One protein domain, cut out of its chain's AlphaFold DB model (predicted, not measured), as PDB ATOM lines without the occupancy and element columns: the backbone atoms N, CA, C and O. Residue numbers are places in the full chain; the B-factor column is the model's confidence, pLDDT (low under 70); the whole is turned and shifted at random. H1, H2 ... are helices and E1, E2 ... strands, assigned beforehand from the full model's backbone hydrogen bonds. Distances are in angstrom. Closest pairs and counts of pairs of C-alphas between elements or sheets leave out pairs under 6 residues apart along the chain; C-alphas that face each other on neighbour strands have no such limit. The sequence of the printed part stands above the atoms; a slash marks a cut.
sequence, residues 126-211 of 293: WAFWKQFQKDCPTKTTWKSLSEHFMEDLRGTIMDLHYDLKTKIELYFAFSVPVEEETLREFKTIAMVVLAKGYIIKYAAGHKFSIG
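Overview. This is residues 126 to 211 of the 293 residues of the protein "SPK domain-containing protein" of Caenorhabditis brenneri (UniProt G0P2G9). A small three-stranded antiparallel sheet, E1 to E3, has helices H3 and H4 packed over one face, and from this body the long helix H2 reaches away as an arm, with H1 set crosswise at its far end like the foot of an L. Residues 134 to 140, at the turn from H1 to H2, stick out free. The printed part has 86 residues with four named helices followed by three named strands, in the sheet order E1, E2, E3, and its class is mixed, helices and strands. It is only just compact, close to loose, with a radius of gyration of the C-alphas of 14.1 A and spans of 40 by 28 by 23 A.

Arrangement. E1, residues 190 to 194, E2, residues 200 to 205, and E3, residues 208 to 210, form a meander, each strand the antiparallel neighbour of the one before. In the hairpin of E1 and E2, N 193 and O 202 are 2.8 A apart, within hydrogen-bond range; in the hairpin of E2 and E3, N 210 and O 203 are too, at 2.8 A. H4, residues 180 to 189, is on the sheet at a height of 8.0 A, making two layers, helix over sheet; it lies over E1 and runs along the strands, at 19 degrees to E1 on the local plane. H3, residues 164 to 174, is on the same face at a height of 9.2 A, over E2, with its closest C-alphas to E2 those of Phe 172 and Ile 200, 5.4 A. H3 and H4 touch at Leu 164 and Phe 186, their closest C-alphas, 6.6 A, at a steep tilt of 55 degrees, opposite ways. H2, residues 142 to 156, is near H3, with 5 pairs of C-alphas within 10 A. H1, residues 126 to 135, touches H2 at residues 142 to 146 alone, about perpendicular at 80 degrees; the closest C-alphas are those of Trp 129 and Trp 142, 5.7 A. H1 and H2 are not on the sheet. Every O i to N i+4 pair is within hydrogen-bond range in H1 and H3, against 8 of 11 in H2 and 4 of 6 in H4.

Along the chain. H1 begins at C-alpha 126 (158.630, 156.441, 181.147) and is 14.3 A long. H2 measures 20.3 A from C-alpha 142 to C-alpha 156 (148.423, 175.630, 184.330). H3 is 15.4 A long and H4 15.0 A. E1 is 12.4 A long, E2 13.6 A, and E3 6.8 A, ending at C-alpha 210 (169.305, 174.598, 185.843).

Size, cuts and confidence. The two C-alphas farthest apart, Lys 139 and His 206, are 40.6 A apart. The printed part has no cut and no long link. Mean pLDDT of the printed part is 91.8, and no printed residue is under 70.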
ATOM      1  N   TRP A 126     158.974 157.745 180.564       77.25
ATOM      2  CA  TRP A 126     158.630 156.441 181.147       77.25
ATOM      3  C   TRP A 126     159.459 156.097 182.394       77.25
ATOM      4  O   TRP A 126     158.906 155.647 183.394       77.25
ATOM      5  N   ALA A 127     160.773 156.351 182.373       79.25
ATOM      6  CA  ALA A 127     161.649 156.072 183.510       79.25
ATOM      7  C   ALA A 127     161.316 156.976 184.709       79.25
ATOM      8  O   ALA A 127     161.271 156.498 185.842       79.25
ATOM      9  N   PHE A 128     161.007 158.252 184.448       82.25
ATOM     10  CA  PHE A 128     160.496 159.176 185.458       82.25
ATOM     11  C   PHE A 128     159.175 158.680 186.060       82.25
ATOM     12  O   PHE A 128     159.092 158.517 187.274       82.25
ATOM     13  N   TRP A 129     158.164 158.367 185.239       83.56
ATOM     14  CA  TRP A 129     156.855 157.933 185.741       83.56
ATOM     15  C   TRP A 129     156.908 156.602 186.498       83.56
ATOM     16  O   TRP A 129     156.211 156.438 187.497       83.56
ATOM     17  N   LYS A 130     157.771 155.670 186.078       82.38
ATOM     18  CA  LYS A 130     157.966 154.380 186.753       82.38
ATOM     19  C   LYS A 130     158.657 154.525 188.112       82.38
ATOM     20  O   LYS A 130     158.295 153.821 189.051       82.38
ATOM     21  N   GLN A 131     159.610 155.451 188.239       82.69
ATOM     22  CA  GLN A 131     160.215 155.796 189.528       82.69
ATOM     23  C   GLN A 131     159.228 156.583 190.411       82.69
ATOM     24  O   GLN A 131     159.083 156.266 191.587       82.69
ATOM     25  N   PHE A 132     158.465 157.519 189.840       82.69
ATOM     26  CA  PHE A 132     157.411 158.247 190.550       82.69
ATOM     27  C   PHE A 132     156.346 157.302 191.128       82.69
ATOM     28  O   PHE A 132     156.022 157.413 192.302       82.69
ATOM     29  N   GLN A 133     155.856 156.320 190.363       87.12
ATOM     30  CA  GLN A 133     154.862 155.348 190.847       87.12
ATOM     31  C   GLN A 133     155.420 154.397 191.930       87.12
ATOM     32  O   GLN A 133     154.659 153.845 192.724       87.12
ATOM     33  N   LYS A 134     156.746 154.214 191.987       87.50
ATOM     34  CA  LYS A 134     157.432 153.461 193.048       87.50
ATOM     35  C   LYS A 134     157.551 154.274 194.343       87.50
ATOM     36  O   LYS A 134     157.334 153.723 195.417       87.50
ATOM     37  N   ASP A 135     157.885 155.559 194.236       86.62
ATOM     38  CA  ASP A 135     158.081 156.451 195.389       86.62
ATOM     39  C   ASP A 135     156.751 157.026 195.919       86.62
ATOM     40  O   ASP A 135     156.631 157.369 197.093       86.62
ATOM     41  N   CYS A 136     155.732 157.111 195.061       79.12
ATOM     42  CA  CYS A 136     154.365 157.529 195.356       79.12
ATOM     43  C   CYS A 136     153.392 156.414 194.918       79.12
ATOM     44  O   CYS A 136     152.944 156.414 193.770       79.12
ATOM     45  N   PRO A 137     153.056 155.450 195.802       83.06
ATOM     46  CA  PRO A 137     152.246 154.280 195.454       83.06
ATOM     47  C   PRO A 137     150.773 154.641 195.198       83.06
ATOM     48  O   PRO A 137     149.914 154.568 196.080       83.06
ATOM     49  N   THR A 138     150.466 155.019 193.958       87.31
ATOM     50  CA  THR A 138     149.119 155.363 193.487       87.31
ATOM     51  C   THR A 138     148.427 154.193 192.784       87.31
ATOM     52  O   THR A 138     149.055 153.413 192.070       87.31
ATOM     53  N   LYS A 139     147.093 154.113 192.910       91.44
ATOM     54  CA  LYS A 139     146.260 153.133 192.178       91.44
ATOM     55  C   LYS A 139     146.082 153.463 190.688       91.44
ATOM     56  O   LYS A 139     145.671 152.598 189.922       91.44
ATOM     57  N   THR A 140     146.345 154.705 190.287       86.12
ATOM     58  CA  THR A 140     146.366 155.140 188.885       86.12
ATOM     59  C   THR A 140     147.560 154.541 188.148       86.12
ATOM     60  O   THR A 140     148.642 154.388 188.715       86.12
ATOM     61  N   THR A 141     147.372 154.217 186.867       89.56
ATOM     62  CA  THR A 141     148.465 153.777 185.993       89.56
ATOM     63  C   THR A 141     149.397 154.944 185.666       89.56
ATOM     64  O   THR A 141     148.959 156.094 185.580       89.56
ATOM     65  N   TRP A 142     150.677 154.648 185.418       86.75
ATOM     66  CA  TRP A 142     151.658 155.642 184.962       86.75
ATOM     67  C   TRP A 142     151.179 156.404 183.713       86.75
ATOM     68  O   TRP A 142     151.414 157.604 183.600       86.75
ATOM     69  N   LYS A 143     150.452 155.724 182.813       85.56
ATOM     70  CA  LYS A 143     149.865 156.315 181.606       85.56
ATOM     71  C   LYS A 143     148.822 157.380 181.952       85.56
ATOM     72  O   LYS A 143     148.993 158.523 181.544       85.56
ATOM     73  N   SER A 144     147.827 157.047 182.779       89.38
ATOM     74  CA  SER A 144     146.779 157.992 183.194       89.38
ATOM     75  C   SER A 144     147.338 159.181 183.989       89.38
ATOM     76  O   SER A 144     146.874 160.305 183.811       89.38
ATOM     77  N   LEU A 145     148.375 158.960 184.807       85.88
ATOM     78  CA  LEU A 145     149.128 160.044 185.450       85.88
ATOM     79  C   LEU A 145     149.826 160.942 184.421       85.88
ATOM     80  O   LEU A 145     149.753 162.160 184.538       85.88
ATOM     81  N   SER A 146     150.471 160.359 183.406       86.19
ATOM     82  CA  SER A 146     151.151 161.126 182.359       86.19
ATOM     83  C   SER A 146     150.187 161.908 181.460       86.19
ATOM     84  O   SER A 146     150.520 163.016 181.056       86.19
ATOM     85  N   GLU A 147     148.990 161.377 181.199       87.62
ATOM     86  CA  GLU A 147     147.929 162.041 180.431       87.62
ATOM     87  C   GLU A 147     147.370 163.238 181.218       87.62
ATOM     88  O   GLU A 147     147.474 164.368 180.752       87.62
ATOM     89  N   HIS A 148     146.913 163.028 182.460       87.00
ATOM     90  CA  HIS A 148     146.448 164.105 183.351       87.00
ATOM     91  C   HIS A 148     147.534 165.180 183.577       87.00
ATOM     92  O   HIS A 148     147.255 166.378 183.646       87.00
ATOM     93  N   PHE A 149     148.806 164.781 183.651       84.00
ATOM     94  CA  PHE A 149     149.911 165.728 183.752       84.00
ATOM     95  C   PHE A 149     150.081 166.580 182.480       84.00
ATOM     96  O   PHE A 149     150.292 167.792 182.566       84.00
ATOM     97  N   MET A 150     150.028 165.947 181.305       82.06
ATOM     98  CA  MET A 150     150.297 166.590 180.014       82.06
ATOM     99  C   MET A 150     149.148 167.464 179.510       82.06
ATOM    100  O   MET A 150     149.432 168.442 178.818       82.06
ATOM    101  N   GLU A 151     147.906 167.134 179.866       85.50
ATOM    102  CA  GLU A 151     146.717 167.913 179.513       85.50
ATOM    103  C   GLU A 151     146.419 168.990 180.575       85.50
ATOM    104  O   GLU A 151     146.439 170.180 180.261       85.50
ATOM    105  N   ASP A 152     146.214 168.615 181.847       85.50
ATOM    106  CA  ASP A 152     145.714 169.550 182.870       85.50
ATOM    107  C   ASP A 152     146.817 170.396 183.528       85.50
ATOM    108  O   ASP A 152     146.665 171.612 183.696       85.50
ATOM    109  N   LEU A 153     147.938 169.781 183.935       85.12
ATOM    110  CA  LEU A 153     148.974 170.513 184.681       85.12
ATOM    111  C   LEU A 153     149.876 171.344 183.763       85.12
ATOM    112  O   LEU A 153     150.293 172.440 184.130       85.12
ATOM    113  N   ARG A 154     150.179 170.845 182.560       82.75
ATOM    114  CA  ARG A 154     151.108 171.496 181.624       82.75
ATOM    115  C   ARG A 154     150.678 172.910 181.226       82.75
ATOM    116  O   ARG A 154     151.542 173.776 181.115       82.75
ATOM    117  N   GLY A 155     149.382 173.135 181.002       86.31
ATOM    118  CA  GLY A 155     148.848 174.463 180.682       86.31
ATOM    119  C   GLY A 155     148.805 175.406 181.887       86.31
ATOM    120  O   GLY A 155     148.938 176.611 181.724       86.31
ATOM    121  N   THR A 156     148.679 174.860 183.101       92.44
ATOM    122  CA  THR A 156     148.423 175.630 184.330       92.44
ATOM    123  C   THR A 156     149.676 175.933 185.162       92.44
ATOM    124  O   THR A 156     149.567 176.594 186.191       92.44
ATOM    125  N   ILE A 157     150.884 175.519 184.736       94.69
ATOM    126  CA  ILE A 157     152.145 175.705 185.496       94.69
ATOM    127  C   ILE A 157     152.354 177.167 185.942       94.69
ATOM    128  O   ILE A 157     152.875 177.410 187.035       94.69
ATOM    129  N   MET A 158     151.941 178.139 185.123       95.25
ATOM    130  CA  MET A 158     152.063 179.565 185.445       95.25
ATOM    131  C   MET A 158     150.986 180.085 186.403       95.25
ATOM    132  O   MET A 158     151.287 181.002 187.167       95.25
ATOM    133  N   ASP A 159     149.810 179.459 186.470       95.44
ATOM    134  CA  ASP A 159     148.749 179.800 187.430       95.44
ATOM    135  C   ASP A 159     149.039 179.267 188.844       95.44
ATOM    136  O   ASP A 159     148.565 179.820 189.837       95.44
ATOM    137  N   LEU A 160     149.848 178.204 188.962       93.38
ATOM    138  CA  LEU A 160     150.217 177.613 190.252       93.38
ATOM    139  C   LEU A 160     150.885 178.647 191.175       93.38
ATOM    140  O   LEU A 160     151.752 179.416 190.754       93.38
ATOM    141  N   HIS A 161     150.571 178.606 192.472       95.25
ATOM    142  CA  HIS A 161     151.154 179.486 193.499       95.25
ATOM    143  C   HIS A 161     152.600 179.107 193.900       95.25
ATOM    144  O   HIS A 161     152.968 179.140 195.073       95.25
ATOM    145  N   TYR A 162     153.431 178.742 192.922       96.06
ATOM    146  CA  TYR A 162     154.863 178.498 193.088       96.06
ATOM    147  C   TYR A 162     155.700 179.719 192.702       96.06
ATOM    148  O   TYR A 162     155.312 180.531 191.859       96.06
ATOM    149  N   ASP A 163     156.888 179.819 193.293       97.12
ATOM    150  CA  ASP A 163     157.883 180.820 192.931       97.12
ATOM    151  C   ASP A 163     158.410 180.606 191.500       97.12
ATOM    152  O   ASP A 163     158.493 179.480 191.000       97.12
ATOM    153  N   LEU A 164     158.816 181.697 190.842       97.75
ATOM    154  CA  LEU A 164     159.292 181.662 189.454       97.75
ATOM    155  C   LEU A 164     160.486 180.715 189.247       97.75
ATOM    156  O   LEU A 164     160.597 180.113 188.182       97.75
ATOM    157  N   LYS A 165     161.360 180.516 190.246       97.19
ATOM    158  CA  LYS A 165     162.469 179.552 190.133       97.19
ATOM    159  C   LYS A 165     161.919 178.124 190.071       97.19
ATOM    160  O   LYS A 165     162.339 177.367 189.200       97.19
ATOM    161  N   THR A 166     160.999 177.744 190.956       96.44
ATOM    162  CA  THR A 166     160.347 176.424 190.893       96.44
ATOM    163  C   THR A 166     159.586 176.243 189.575       96.44
ATOM    164  O   THR A 166     159.718 175.193 188.953       96.44
ATOM    165  N   LYS A 167     158.902 177.275 189.057       97.06
ATOM    166  CA  LYS A 167     158.279 177.226 187.717       97.06
ATOM    167  C   LYS A 167     159.302 176.945 186.603       97.06
ATOM    168  O   LYS A 167     159.074 176.044 185.800       97.06
ATOM    169  N   ILE A 168     160.464 177.608 186.598       97.00
ATOM    170  CA  ILE A 168     161.562 177.313 185.651       97.00
ATOM    171  C   ILE A 168     162.063 175.861 185.796       97.00
ATOM    172  O   ILE A 168     162.324 175.202 184.788       97.00
ATOM    173  N   GLU A 169     162.185 175.339 187.023       95.38
ATOM    174  CA  GLU A 169     162.583 173.941 187.268       95.38
ATOM    175  C   GLU A 169     161.562 172.942 186.691       95.38
ATOM    176  O   GLU A 169     161.974 171.961 186.069       95.38
ATOM    177  N   LEU A 170     160.256 173.223 186.804       93.69
ATOM    178  CA  LEU A 170     159.189 172.428 186.182       93.69
ATOM    179  C   LEU A 170     159.274 172.495 184.642       93.69
ATOM    180  O   LEU A 170     159.403 171.453 183.996       93.69
ATOM    181  N   TYR A 171     159.286 173.692 184.036       95.12
ATOM    182  CA  TYR A 171     159.387 173.853 182.571       95.12
ATOM    183  C   TYR A 171     160.616 173.139 181.982       95.12
ATOM    184  O   TYR A 171     160.518 172.505 180.928       95.12
ATOM    185  N   PHE A 172     161.762 173.193 182.670       94.31
ATOM    186  CA  PHE A 172     162.967 172.466 182.273       94.31
ATOM    187  C   PHE A 172     162.796 170.941 182.383       94.31
ATOM    188  O   PHE A 172     163.081 170.226 181.419       94.31
ATOM    189  N   ALA A 173     162.315 170.437 183.527       89.06
ATOM    190  CA  ALA A 173     162.152 169.002 183.768       89.06
ATOM    191  C   ALA A 173     161.218 168.353 182.733       89.06
ATOM    192  O   ALA A 173     161.592 167.375 182.084       89.06
ATOM    193  N   PHE A 174     160.048 168.954 182.507       87.56
ATOM    194  CA  PHE A 174     159.048 168.453 181.558       87.56
ATOM    195  C   PHE A 174     159.330 168.856 180.106       87.56
ATOM    196  O   PHE A 174     158.651 168.393 179.193       87.56
ATOM    197  N   SER A 175     160.371 169.666 179.868       90.88
ATOM    198  CA  SER A 175     160.789 170.116 178.533       90.88
ATOM    199  C   SER A 175     159.678 170.823 177.755       90.88
ATOM    200  O   SER A 175     159.531 170.637 176.546       90.88
ATOM    201  N   VAL A 176     158.891 171.627 178.465       91.12
ATOM    202  CA  VAL A 176     157.753 172.358 177.907       91.12
ATOM    203  C   VAL A 176     158.275 173.572 177.118       91.12
ATOM    204  O   VAL A 176     159.146 174.286 177.624       91.12
ATOM    205  N   PRO A 177     157.780 173.821 175.888       94.75
ATOM    206  CA  PRO A 177     158.040 175.064 175.166       94.75
ATOM    207  C   PRO A 177     157.617 176.282 175.993       94.75
ATOM    208  O   PRO A 177     156.507 176.313 176.520       94.75
ATOM    209  N   VAL A 178     158.494 177.275 176.113       95.88
ATOM    210  CA  VAL A 178     158.225 178.499 176.874       95.88
ATOM    211  C   VAL A 178     157.619 179.556 175.951       95.88
ATOM    212  O   VAL A 178     158.225 179.928 174.948       95.88
ATOM    213  N   GLU A 179     156.439 180.057 176.302       95.88
ATOM    214  CA  GLU A 179     155.778 181.170 175.607       95.88
ATOM    215  C   GLU A 179     156.476 182.505 175.921       95.88
ATOM    216  O   GLU A 179     157.041 182.662 177.002       95.88
ATOM    217  N   GLU A 180     156.453 183.491 175.015       96.38
ATOM    218  CA  GLU A 180     157.267 184.714 175.185       96.38
ATOM    219  C   GLU A 180     156.869 185.549 176.419       96.38
ATOM    220  O   GLU A 180     157.720 186.216 177.006       96.38
ATOM    221  N   GLU A 181     155.611 185.491 176.864       96.56
ATOM    222  CA  GLU A 181     155.165 186.172 178.091       96.56
ATOM    223  C   GLU A 181     155.733 185.490 179.343       96.56
ATOM    224  O   GLU A 181     156.405 186.135 180.149       96.56
ATOM    225  N   THR A 182     155.615 184.161 179.426       96.75
ATOM    226  CA  THR A 182     156.270 183.341 180.462       96.75
ATOM    227  C   THR A 182     157.792 183.532 180.456       96.75
ATOM    228  O   THR A 182     158.432 183.681 181.498       96.75
ATOM    229  N   LEU A 183     158.400 183.584 179.268       97.56
ATOM    230  CA  LEU A 183     159.832 183.803 179.103       97.56
ATOM    231  C   LEU A 183     160.251 185.194 179.600       97.56
ATOM    232  O   LEU A 183     161.335 185.332 180.169       97.56
ATOM    233  N   ARG A 184     159.408 186.219 179.413       97.88
ATOM    234  CA  ARG A 184     159.620 187.576 179.939       97.88
ATOM    235  C   ARG A 184     159.630 187.585 181.464       97.88
ATOM    236  O   ARG A 184     160.510 188.223 182.034       97.88
ATOM    237  N   GLU A 185     158.736 186.841 182.114       97.94
ATOM    238  CA  GLU A 185     158.764 186.665 183.572       97.94
ATOM    239  C   GLU A 185     160.025 185.931 184.035       97.94
ATOM    240  O   GLU A 185     160.721 186.410 184.930       97.94
ATOM    241  N   PHE A 186     160.397 184.817 183.399       98.00
ATOM    242  CA  PHE A 186     161.605 184.072 183.774       98.00
ATOM    243  C   PHE A 186     162.890 184.907 183.607       98.00
ATOM    244  O   PHE A 186     163.775 184.849 184.465       98.00
ATOM    245  N   LYS A 187     162.954 185.755 182.566       97.62
ATOM    246  CA  LYS A 187     164.030 186.739 182.331       97.62
ATOM    247  C   LYS A 187     164.180 187.772 183.467       97.62
ATOM    248  O   LYS A 187     165.236 188.392 183.552       97.62
ATOM    249  N   THR A 188     163.192 187.953 184.356       98.12
ATOM    250  CA  THR A 188     163.311 188.869 185.516       98.12
ATOM    251  C   THR A 188     164.200 188.330 186.641       98.12
ATOM    252  O   THR A 188     164.808 189.120 187.359       98.12
ATOM    253  N   ILE A 189     164.307 187.000 186.793       98.19
ATOM    254  CA  ILE A 189     165.075 186.358 187.880       98.19
ATOM    255  C   ILE A 189     166.275 185.531 187.400       98.19
ATOM    256  O   ILE A 189     167.135 185.172 188.212       98.19
ATOM    257  N   ALA A 190     166.337 185.197 186.108       97.81
ATOM    258  CA  ALA A 190     167.380 184.358 185.534       97.81
ATOM    259  C   ALA A 190     167.682 184.700 184.070       97.81
ATOM    260  O   ALA A 190     166.793 184.989 183.275       97.81
ATOM    261  N   MET A 191     168.946 184.545 183.679       97.19
ATOM    262  CA  MET A 191     169.313 184.406 182.273       97.19
ATOM    263  C   MET A 191     168.835 183.033 181.785       97.19
ATOM    264  O   MET A 191     169.322 182.010 182.268       97.19
ATOM    265  N   VAL A 192     167.902 183.004 180.831       96.94
ATOM    266  CA  VAL A 192     167.342 181.775 180.244       96.94
ATOM    267  C   VAL A 192     167.830 181.609 178.806       96.94
ATOM    268  O   VAL A 192     167.732 182.531 178.001       96.94
ATOM    269  N   VAL A 193     168.331 180.417 178.478       96.00
ATOM    270  CA  VAL A 193     168.769 180.016 177.137       96.00
ATOM    271  C   VAL A 193     167.864 178.890 176.645       96.00
ATOM    272  O   VAL A 193     167.758 177.840 177.288       96.00
ATOM    273  N   LEU A 194     167.223 179.100 175.497       96.12
ATOM    274  CA  LEU A 194     166.328 178.128 174.871       96.12
ATOM    275  C   LEU A 194     167.043 177.326 173.774       96.12
ATOM    276  O   LEU A 194     167.974 177.808 173.131       96.12
ATOM    277  N   ALA A 195     166.588 176.096 173.559       94.69
ATOM    278  CA  ALA A 195     166.889 175.282 172.388       94.69
ATOM    279  C   ALA A 195     165.832 175.497 171.285       94.69
ATOM    280  O   ALA A 195     164.828 176.190 171.476       94.69
ATOM    281  N   LYS A 196     166.023 174.842 170.131       92.38
ATOM    282  CA  LYS A 196     164.997 174.752 169.078       92.38
ATOM    283  C   LYS A 196     163.676 174.229 169.668       92.38
ATOM    284  O   LYS A 196     163.683 173.297 170.470       92.38
ATOM    285  N   GLY A 197     162.556 174.836 169.272       93.19
ATOM    286  CA  GLY A 197     161.234 174.548 169.846       93.19
ATOM    287  C   GLY A 197     160.936 175.264 171.173       93.19
ATOM    288  O   GLY A 197     160.029 174.843 171.878       93.19
ATOM    289  N   TYR A 198     161.688 176.319 171.517       96.69
ATOM    290  CA  TYR A 198     161.488 177.163 172.709       96.69
ATOM    291  C   TYR A 198     161.602 176.436 174.065       96.69
ATOM    292  O   TYR A 198     161.173 176.949 175.093       96.69
ATOM    293  N   ILE A 199     162.214 175.251 174.096       95.44
ATOM    294  CA  ILE A 199     162.440 174.469 175.321       95.44
ATOM    295  C   ILE A 199     163.672 175.010 176.060       95.44
ATOM    296  O   ILE A 199     164.692 175.283 175.432       95.44
ATOM    297  N   ILE A 200     163.629 175.115 177.391       95.88
ATOM    298  CA  ILE A 200     164.780 175.558 178.200       95.88
ATOM    299  C   ILE A 200     165.968 174.587 178.035       95.88
ATOM    300  O   ILE A 200     165.876 173.422 178.416       95.88
ATOM    301  N   LYS A 201     167.105 175.071 177.506       94.88
ATOM    302  CA  LYS A 201     168.398 174.351 177.500       94.88
ATOM    303  C   LYS A 201     169.146 174.579 178.816       94.88
ATOM    304  O   LYS A 201     169.709 173.645 179.381       94.88
ATOM    305  N   TYR A 202     169.141 175.823 179.292       95.81
ATOM    306  CA  TYR A 202     169.864 176.265 180.483       95.81
ATOM    307  C   TYR A 202     169.186 177.495 181.100       95.81
ATOM    308  O   TYR A 202     168.682 178.350 180.372       95.81
ATOM    309  N   ALA A 203     169.202 177.615 182.426       97.19
ATOM    310  CA  ALA A 203     168.799 178.835 183.125       97.19
ATOM    311  C   ALA A 203     169.720 179.117 184.320       97.19
ATOM    312  O   ALA A 203     170.103 178.196 185.043       97.19
ATOM    313  N   ALA A 204     170.065 180.386 184.544       96.88
ATOM    314  CA  ALA A 204     170.941 180.816 185.632       96.88
ATOM    315  C   ALA A 204     170.426 182.091 186.308       96.88
ATOM    316  O   ALA A 204     170.417 183.163 185.702       96.88
ATOM    317  N   GLY A 205     170.031 181.972 187.575       96.69
ATOM    318  CA  GLY A 205     169.710 183.092 188.458       96.69
ATOM    319  C   GLY A 205     170.770 183.267 189.546       96.69
ATOM    320  O   GLY A 205     171.631 182.411 189.743       96.69
ATOM    321  N   HIS A 206     170.690 184.358 190.310       94.12
ATOM    322  CA  HIS A 206     171.716 184.752 191.294       94.12
ATOM    323  C   HIS A 206     172.072 183.672 192.347       94.12
ATOM    324  O   HIS A 206     173.166 183.697 192.907       94.12
ATOM    325  N   LYS A 207     171.174 182.710 192.615       95.81
ATOM    326  CA  LYS A 207     171.376 181.617 193.591       95.81
ATOM    327  C   LYS A 207     171.125 180.206 193.030       95.81
ATOM    328  O   LYS A 207     171.092 179.251 193.803       95.81
ATOM    329  N   PHE A 208     170.919 180.045 191.718       95.81
ATOM    330  CA  PHE A 208     170.580 178.742 191.125       95.81
ATOM    331  C   PHE A 208     171.015 178.604 189.661       95.81
ATOM    332  O   PHE A 208     171.064 179.576 188.913       95.81
ATOM    333  N   SER A 209     171.277 177.365 189.242       95.12
ATOM    334  CA  SER A 209     171.531 176.995 187.850       95.12
ATOM    335  C   SER A 209     170.811 175.692 187.506       95.12
ATOM    336  O   SER A 209     170.803 174.748 188.299       95.12
ATOM    337  N   ILE A 210     170.178 175.668 186.335       94.75
ATOM    338  CA  ILE A 210     169.305 174.598 185.843       94.75
ATOM    339  C   ILE A 210     169.790 174.201 184.448       94.75
ATOM    340  O   ILE A 210     170.122 175.064 183.635       94.75
ATOM    341  N   GLY A 211     169.840 172.897 184.178       92.75
ATOM    342  CA  GLY A 211     170.506 172.342 183.001       92.75
ATOM    343  C   GLY A 211     172.032 172.317 183.127       92.75
ATOM    344  O   GLY A 211     172.620 172.832 184.082       92.75
TER     345      GLY A 211